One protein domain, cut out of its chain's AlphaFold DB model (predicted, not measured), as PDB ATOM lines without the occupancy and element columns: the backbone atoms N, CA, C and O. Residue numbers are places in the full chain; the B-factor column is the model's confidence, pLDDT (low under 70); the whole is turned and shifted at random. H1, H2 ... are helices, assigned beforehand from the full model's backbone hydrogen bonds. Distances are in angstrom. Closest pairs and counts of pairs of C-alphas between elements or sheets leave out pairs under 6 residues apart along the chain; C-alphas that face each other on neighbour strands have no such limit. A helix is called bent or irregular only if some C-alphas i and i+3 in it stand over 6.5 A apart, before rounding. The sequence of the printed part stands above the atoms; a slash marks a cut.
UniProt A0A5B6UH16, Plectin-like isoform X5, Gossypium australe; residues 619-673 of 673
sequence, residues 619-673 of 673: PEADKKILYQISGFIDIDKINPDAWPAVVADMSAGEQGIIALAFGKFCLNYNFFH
ATOM      1  N   PRO A 619     113.527 134.357 154.360       81.12
ATOM      2  CA  PRO A 619     112.807 134.727 153.148       81.12
ATOM      3  C   PRO A 619     112.440 133.484 152.331       81.12
ATOM      4  O   PRO A 619     113.259 132.582 152.164       81.12
ATOM      5  N   GLU A 620     111.240 133.472 151.755       80.38
ATOM      6  CA  GLU A 620     110.852 132.487 150.745       80.38
ATOM      7  C   GLU A 620     111.830 132.544 149.554       80.38
ATOM      8  O   GLU A 620     112.133 133.623 149.034       80.38
ATOM      9  N   ALA A 621     112.373 131.391 149.154       81.88
ATOM     10  CA  ALA A 621     113.516 131.324 148.246       81.88
ATOM     11  C   ALA A 621     113.380 130.201 147.214       81.88
ATOM     12  O   ALA A 621     113.665 129.036 147.474       81.88
ATOM     13  N   ASP A 622     113.016 130.594 145.999       82.88
ATOM     14  CA  ASP A 622     113.003 129.746 144.810       82.88
ATOM     15  C   ASP A 622     114.424 129.446 144.293       82.88
ATOM     16  O   ASP A 622     115.303 130.314 144.330       82.88
ATOM     17  N   LYS A 623     114.609 128.302 143.612       84.75
ATOM     18  CA  LYS A 623     115.834 127.991 142.837       84.75
ATOM     19  C   LYS A 623     116.253 129.143 141.911       84.75
ATOM     20  O   LYS A 623     117.437 129.423 141.742       84.75
ATOM     21  N   LYS A 624     115.267 129.816 141.304       83.62
ATOM     22  CA  LYS A 624     115.459 130.965 140.402       83.62
ATOM     23  C   LYS A 624     116.042 132.176 141.133       83.62
ATOM     24  O   LYS A 624     116.958 132.807 140.613       83.62
ATOM     25  N   ILE A 625     115.533 132.469 142.332       84.00
ATOM     26  CA  ILE A 625     115.997 133.568 143.189       84.00
ATOM     27  C   ILE A 625     117.428 133.274 143.648       84.00
ATOM     28  O   ILE A 625     118.311 134.116 143.495       84.00
ATOM     29  N   LEU A 626     117.685 132.049 144.117       84.25
ATOM     30  CA  LEU A 626     119.022 131.613 144.510       84.25
ATOM     31  C   LEU A 626     120.017 131.701 143.340       84.25
ATOM     32  O   LEU A 626     121.101 132.251 143.522       84.25
ATOM     33  N   TYR A 627     119.658 131.255 142.131       83.50
ATOM     34  CA  TYR A 627     120.519 131.381 140.943       83.50
ATOM     35  C   TYR A 627     120.797 132.841 140.569       83.50
ATOM     36  O   TYR A 627     121.946 133.198 140.320       83.50
ATOM     37  N   GLN A 628     119.775 133.702 140.596       84.19
ATOM     38  CA  GLN A 628     119.913 135.120 140.262       84.19
ATOM     39  C   GLN A 628     120.817 135.892 141.240       84.19
ATOM     40  O   GLN A 628     121.487 136.832 140.816       84.19
ATOM     41  N   ILE A 629     120.833 135.524 142.525       81.69
ATOM     42  CA  ILE A 629     121.630 136.216 143.553       81.69
ATOM     43  C   ILE A 629     123.033 135.598 143.704       81.69
ATOM     44  O   ILE A 629     123.996 136.335 143.897       81.69
ATOM     45  N   SER A 630     123.167 134.270 143.601       82.06
ATOM     46  CA  SER A 630     124.447 133.570 143.820       82.06
ATOM     47  C   SER A 630     125.330 133.442 142.579       82.06
ATOM     48  O   SER A 630     126.553 133.454 142.696       82.06
ATOM     49  N   GLY A 631     124.732 133.235 141.401       76.88
ATOM     50  CA  GLY A 631     125.452 132.734 140.227       76.88
ATOM     51  C   GLY A 631     126.052 131.328 140.399       76.88
ATOM     52  O   GLY A 631     126.893 130.936 139.592       76.88
ATOM     53  N   PHE A 632     125.668 130.564 141.434       80.50
ATOM     54  CA  PHE A 632     126.204 129.223 141.672       80.50
ATOM     55  C   PHE A 632     125.804 128.252 140.553       80.50
ATOM     56  O   PHE A 632     124.646 128.174 140.141       80.50
ATOM     57  N   ILE A 633     126.781 127.469 140.097       73.38
ATOM     58  CA  ILE A 633     126.622 126.476 139.022       73.38
ATOM     59  C   ILE A 633     125.975 125.186 139.560       73.38
ATOM     60  O   ILE A 633     125.312 124.458 138.828       73.38
ATOM     61  N   ASP A 634     126.160 124.903 140.848       79.19
ATOM     62  CA  ASP A 634     125.877 123.623 141.496       79.19
ATOM     63  C   ASP A 634     124.677 123.657 142.461       79.19
ATOM     64  O   ASP A 634     124.584 122.832 143.367       79.19
ATOM     65  N   ILE A 635     123.724 124.571 142.244       80.88
ATOM     66  CA  ILE A 635     122.525 124.753 143.092       80.88
ATOM     67  C   ILE A 635     121.702 123.469 143.238       80.88
ATOM     68  O   ILE A 635     121.155 123.226 144.306       80.88
ATOM     69  N   ASP A 636     121.664 122.612 142.216       80.25
ATOM     70  CA  ASP A 636     121.009 121.294 142.271       80.25
ATOM     71  C   ASP A 636     121.632 120.312 143.287       80.25
ATOM     72  O   ASP A 636     121.078 119.241 143.519       80.25
ATOM     73  N   LYS A 637     122.772 120.659 143.903       82.19
ATOM     74  CA  LYS A 637     123.379 119.926 145.029       82.19
ATOM     75  C   LYS A 637     123.095 120.561 146.393       82.19
ATOM     76  O   LYS A 637     123.376 119.935 147.411       82.19
ATOM     77  N   ILE A 638     122.599 121.798 146.429       79.56
ATOM     78  CA  ILE A 638     122.214 122.483 147.666       79.56
ATOM     79  C   ILE A 638     120.798 122.028 147.998       79.56
ATOM     80  O   ILE A 638     119.897 122.222 147.181       79.56
ATOM     81  N   ASN A 639     120.596 121.454 149.186       80.25
ATOM     82  CA  ASN A 639     119.264 121.053 149.634       80.25
ATOM     83  C   ASN A 639     118.281 122.251 149.509       80.25
ATOM     84  O   ASN A 639     118.614 123.326 150.021       80.25
ATOM     85  N   PRO A 640     117.111 122.099 148.841       79.94
ATOM     86  CA  PRO A 640     116.078 123.133 148.736       79.94
ATOM     87  C   PRO A 640     115.759 123.850 150.044       79.94
ATOM     88  O   PRO A 640     115.651 125.074 150.079       79.94
ATOM     89  N   ASP A 641     115.712 123.096 151.134       76.19
ATOM     90  CA  ASP A 641     115.416 123.589 152.471       76.19
ATOM     91  C   ASP A 641     116.466 124.599 152.990       76.19
ATOM     92  O   ASP A 641     116.154 125.449 153.821       76.19
ATOM     93  N   ALA A 642     117.691 124.597 152.446       82.88
ATOM     94  CA  ALA A 642     118.737 125.580 152.742       82.88
ATOM     95  C   ALA A 642     118.712 126.831 151.841       82.88
ATOM     96  O   ALA A 642     119.420 127.801 152.131       82.88
ATOM     97  N   TRP A 643     117.908 126.867 150.771       86.69
ATOM     98  CA  TRP A 643     117.826 128.041 149.892       86.69
ATOM     99  C   TRP A 643     117.365 129.321 150.629       86.69
ATOM    100  O   TRP A 643     118.005 130.355 150.407       86.69
ATOM    101  N   PRO A 644     116.374 129.296 151.553       87.38
ATOM    102  CA  PRO A 644     115.992 130.457 152.370       87.38
ATOM    103  C   PRO A 644     117.158 131.058 153.160       87.38
ATOM    104  O   PRO A 644     117.363 132.274 153.161       87.38
ATOM    105  N   ALA A 645     117.973 130.206 153.785       87.44
ATOM    106  CA  ALA A 645     119.140 130.631 154.549       87.44
ATOM    107  C   ALA A 645     120.252 131.189 153.650       87.44
ATOM    108  O   ALA A 645     120.785 132.261 153.925       87.44
ATOM    109  N   VAL A 646     120.579 130.509 152.547       87.56
ATOM    110  CA  VAL A 646     121.626 130.962 151.616       87.56
ATOM    111  C   VAL A 646     121.240 132.294 150.955       87.56
ATOM    112  O   VAL A 646     122.075 133.192 150.857       87.56
ATOM    113  N   VAL A 647     119.969 132.485 150.580       88.31
ATOM    114  CA  VAL A 647     119.461 133.784 150.101       88.31
ATOM    115  C   VAL A 647     119.529 134.847 151.203       88.31
ATOM    116  O   VAL A 647     119.954 135.973 150.931       88.31
ATOM    117  N   ALA A 648     119.181 134.512 152.450       88.94
ATOM    118  CA  ALA A 648     119.286 135.436 153.579       88.94
ATOM    119  C   ALA A 648     120.735 135.857 153.886       88.94
ATOM    120  O   ALA A 648     120.946 137.012 154.266       88.94
ATOM    121  N   ASP A 649     121.710 134.959 153.729       88.88
ATOM    122  CA  ASP A 649     123.134 135.224 153.971       88.88
ATOM    123  C   ASP A 649     123.731 136.111 152.875       88.88
ATOM    124  O   ASP A 649     124.282 137.171 153.168       88.88
ATOM    125  N   MET A 650     123.512 135.765 151.604       86.25
ATOM    126  CA  MET A 650     123.946 136.598 150.475       86.25
ATOM    127  C   MET A 650     123.285 137.982 150.470       86.25
ATOM    128  O   MET A 650     123.900 138.957 150.038       86.25
ATOM    129  N   SER A 651     122.062 138.103 150.998       86.56
ATOM    130  CA  SER A 651     121.388 139.398 151.183       86.56
ATOM    131  C   SER A 651     122.068 140.300 152.227       86.56
ATOM    132  O   SER A 651     121.798 141.498 152.252       86.56
ATOM    133  N   ALA A 652     122.966 139.764 153.065       85.00
ATOM    134  CA  ALA A 652     123.855 140.553 153.926       85.00
ATOM    135  C   ALA A 652     125.142 141.017 153.204       85.00
ATOM    136  O   ALA A 652     125.933 141.776 153.768       85.00
ATOM    137  N   GLY A 653     125.359 140.596 151.952       84.12
ATOM    138  CA  GLY A 653     126.495 141.000 151.125       84.12
ATOM    139  C   GLY A 653     127.835 140.645 151.764       84.12
ATOM    140  O   GLY A 653     128.085 139.496 152.112       84.12
ATOM    141  N   GLU A 654     128.694 141.647 151.951       81.62
ATOM    142  CA  GLU A 654     130.026 141.503 152.566       81.62
ATOM    143  C   GLU A 654     129.984 141.110 154.058       81.62
ATOM    144  O   GLU A 654     131.027 140.840 154.642       81.62
ATOM    145  N   GLN A 655     128.798 141.061 154.678       82.94
ATOM    146  CA  GLN A 655     128.588 140.590 156.056       82.94
ATOM    147  C   GLN A 655     128.023 139.157 156.129       82.94
ATOM    148  O   GLN A 655     127.797 138.644 157.227       82.94
ATOM    149  N   GLY A 656     127.780 138.507 154.984       83.31
ATOM    150  CA  GLY A 656     127.372 137.101 154.921       83.31
ATOM    151  C   GLY A 656     128.532 136.142 155.209       83.31
ATOM    152  O   GLY A 656     129.681 136.415 154.855       83.31
ATOM    153  N   ILE A 657     128.230 134.988 155.811       86.81
ATOM    154  CA  ILE A 657     129.175 133.883 156.032       86.81
ATOM    155  C   ILE A 657     129.839 133.488 154.719       86.81
ATOM    156  O   ILE A 657     131.053 133.310 154.686       86.81
ATOM    157  N   ILE A 658     129.072 133.367 153.634       84.75
ATOM    158  CA  ILE A 658     129.604 132.926 152.343       84.75
ATOM    159  C   ILE A 658     130.673 133.910 151.857       84.75
ATOM    160  O   ILE A 658     131.781 133.495 151.525       84.75
ATOM    161  N   ALA A 659     130.390 135.214 151.912       82.62
ATOM    162  CA  ALA A 659     131.333 136.251 151.503       82.62
ATOM    163  C   ALA A 659     132.590 136.316 152.391       82.62
ATOM    164  O   ALA A 659     133.678 136.548 151.868       82.62
ATOM    165  N   LEU A 660     132.448 136.102 153.706       81.00
ATOM    166  CA  LEU A 660     133.536 136.217 154.686       81.00
ATOM    167  C   LEU A 660     134.404 134.954 154.817       81.00
ATOM    168  O   LEU A 660     135.612 135.066 155.005       81.00
ATOM    169  N   ALA A 661     133.806 133.762 154.738       78.00
ATOM    170  CA  ALA A 661     134.478 132.481 154.981       78.00
ATOM    171  C   ALA A 661     134.849 131.723 153.696       78.00
ATOM    172  O   ALA A 661     135.818 130.965 153.697       78.00
ATOM    173  N   PHE A 662     134.101 131.912 152.600       75.31
ATOM    174  CA  PHE A 662     134.320 131.209 151.324       75.31
ATOM    175  C   PHE A 662     134.618 132.156 150.145       75.31
ATOM    176  O   PHE A 662     135.004 131.702 149.067       75.31
ATOM    177  N   GLY A 663     134.471 133.470 150.339       66.12
ATOM    178  CA  GLY A 663     134.609 134.467 149.283       66.12
ATOM    179  C   GLY A 663     133.485 134.391 148.243       66.12
ATOM    180  O   GLY A 663     132.427 133.805 148.455       66.12
ATOM    181  N   LYS A 664     133.707 134.996 147.070       54.75
ATOM    182  CA  LYS A 664     132.731 135.026 145.962       54.75
ATOM    183  C   LYS A 664     132.831 133.788 145.049       54.75
ATOM    184  O   LYS A 664     132.850 133.934 143.831       54.75
ATOM    185  N   PHE A 665     132.933 132.586 145.625       49.34
ATOM    186  CA  PHE A 665     133.107 131.332 144.877       49.34
ATOM    187  C   PHE A 665     132.057 130.262 145.219       49.34
ATOM    188  O   PHE A 665     131.437 130.286 146.279       49.34
ATOM    189  N   CYS A 666     131.819 129.355 144.263       45.38
ATOM    190  CA  CYS A 666     130.703 128.399 144.274       45.38
ATOM    191  C   CYS A 666     130.809 127.344 145.387       45.38
ATOM    192  O   CYS A 666     131.902 127.014 145.856       45.38
ATOM    193  N   LEU A 667     129.663 126.784 145.790       44.44
ATOM    194  CA  LEU A 667     129.575 125.982 147.010       44.44
ATOM    195  C   LEU A 667     130.152 124.560 146.925       44.44
ATOM    196  O   LEU A 667     130.320 123.957 147.985       44.44
ATOM    197  N   ASN A 668     130.590 124.071 145.759       37.69
ATOM    198  CA  ASN A 668     131.509 122.931 145.672       37.69
ATOM    199  C   ASN A 668     132.441 122.926 144.449       37.69
ATOM    200  O   ASN A 668     131.999 122.893 143.301       37.69
ATOM    201  N   TYR A 669     133.730 122.722 144.725       31.86
ATOM    202  CA  TYR A 669     134.575 121.817 143.944       31.86
ATOM    203  C   TYR A 669     135.351 120.924 144.916       31.86
ATOM    204  O   TYR A 669     135.826 121.400 145.948       31.86
ATOM    205  N   ASN A 670     135.470 119.633 144.597       33.81
ATOM    206  CA  ASN A 670     136.323 118.724 145.360       33.81
ATOM    207  C   ASN A 670     137.786 119.129 145.166       33.81
ATOM    208  O   ASN A 670     138.229 119.287 144.029       33.81
ATOM    209  N   PHE A 671     138.544 119.227 146.257       32.47
ATOM    210  CA  PHE A 671     139.994 119.408 146.200       32.47
ATOM    211  C   PHE A 671     140.671 118.056 145.919       32.47
ATOM    212  O   PHE A 671     141.179 117.395 146.820       32.47
ATOM    213  N   PHE A 672     140.634 117.628 144.657       28.73
ATOM    214  CA  PHE A 672     141.486 116.567 144.120       28.73
ATOM    215  C   PHE A 672     142.007 116.966 142.734       28.73
ATOM    216  O   PHE A 672     141.392 117.780 142.047       28.73
ATOM    217  N   HIS A 673     143.189 116.444 142.410       29.52
ATOM    218  CA  HIS A 673     144.104 116.939 141.379       29.52
ATOM    219  C   HIS A 673     144.095 116.055 140.119       29.52
ATOM    220  O   HIS A 673     143.770 114.855 140.261       29.52
TER     221      HIS A 673
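What this domain is: This is residues 619 to 673 of the 673 residues of the protein "Plectin-like isoform X5" of Gossypium australe (UniProt A0A5B6UH16). Two helices, H1 and H2, lie side by side, and short H3 meets H2 at a corner; a tail ending at His 673 makes the long axis. The 55 printed residues hold three named helices, H1, H2, H3, and no named strand: all helix, with 25 residues in named elements, under half. The whole is compact, with a radius of gyration of the C-alphas of 11.2 A, and spans 38 by 24 by 17 A.

How they stand to each other: Look first at H1, residues 623 to 630; it touches H2, residues 640 to 650, the same way at a shallow tilt of 28 degrees, closest at C-alphas 626 and 647, 6.0 A. H3, residues 657 to 662, touches H2 only at the corner, about perpendicular at 86 degrees, closest at C-alphas 649 and 657, 6.5 A. H1 and H3 are apart. Every O i to N i+4 pair is within hydrogen-bond range in H1 and H3, and 5 of 7 in H2.

Where its parts are: Find C-alpha 623 at (115.834, 127.991, 142.837), where H1 begins its 10.3 A. H2, 15.7 A long, is only just irregular: C-alphas 641 and 644 are 6.9 A apart. H3, 7.5 A long, ends at C-alpha 662, (134.320, 131.209, 151.324).

The domain as a whole: The C-alphas of Glu 620 and His 673, the farthest apart, are 37.9 A apart. The printed part has no cut, and both links are short. Residues 663 to 673 are under pLDDT 70.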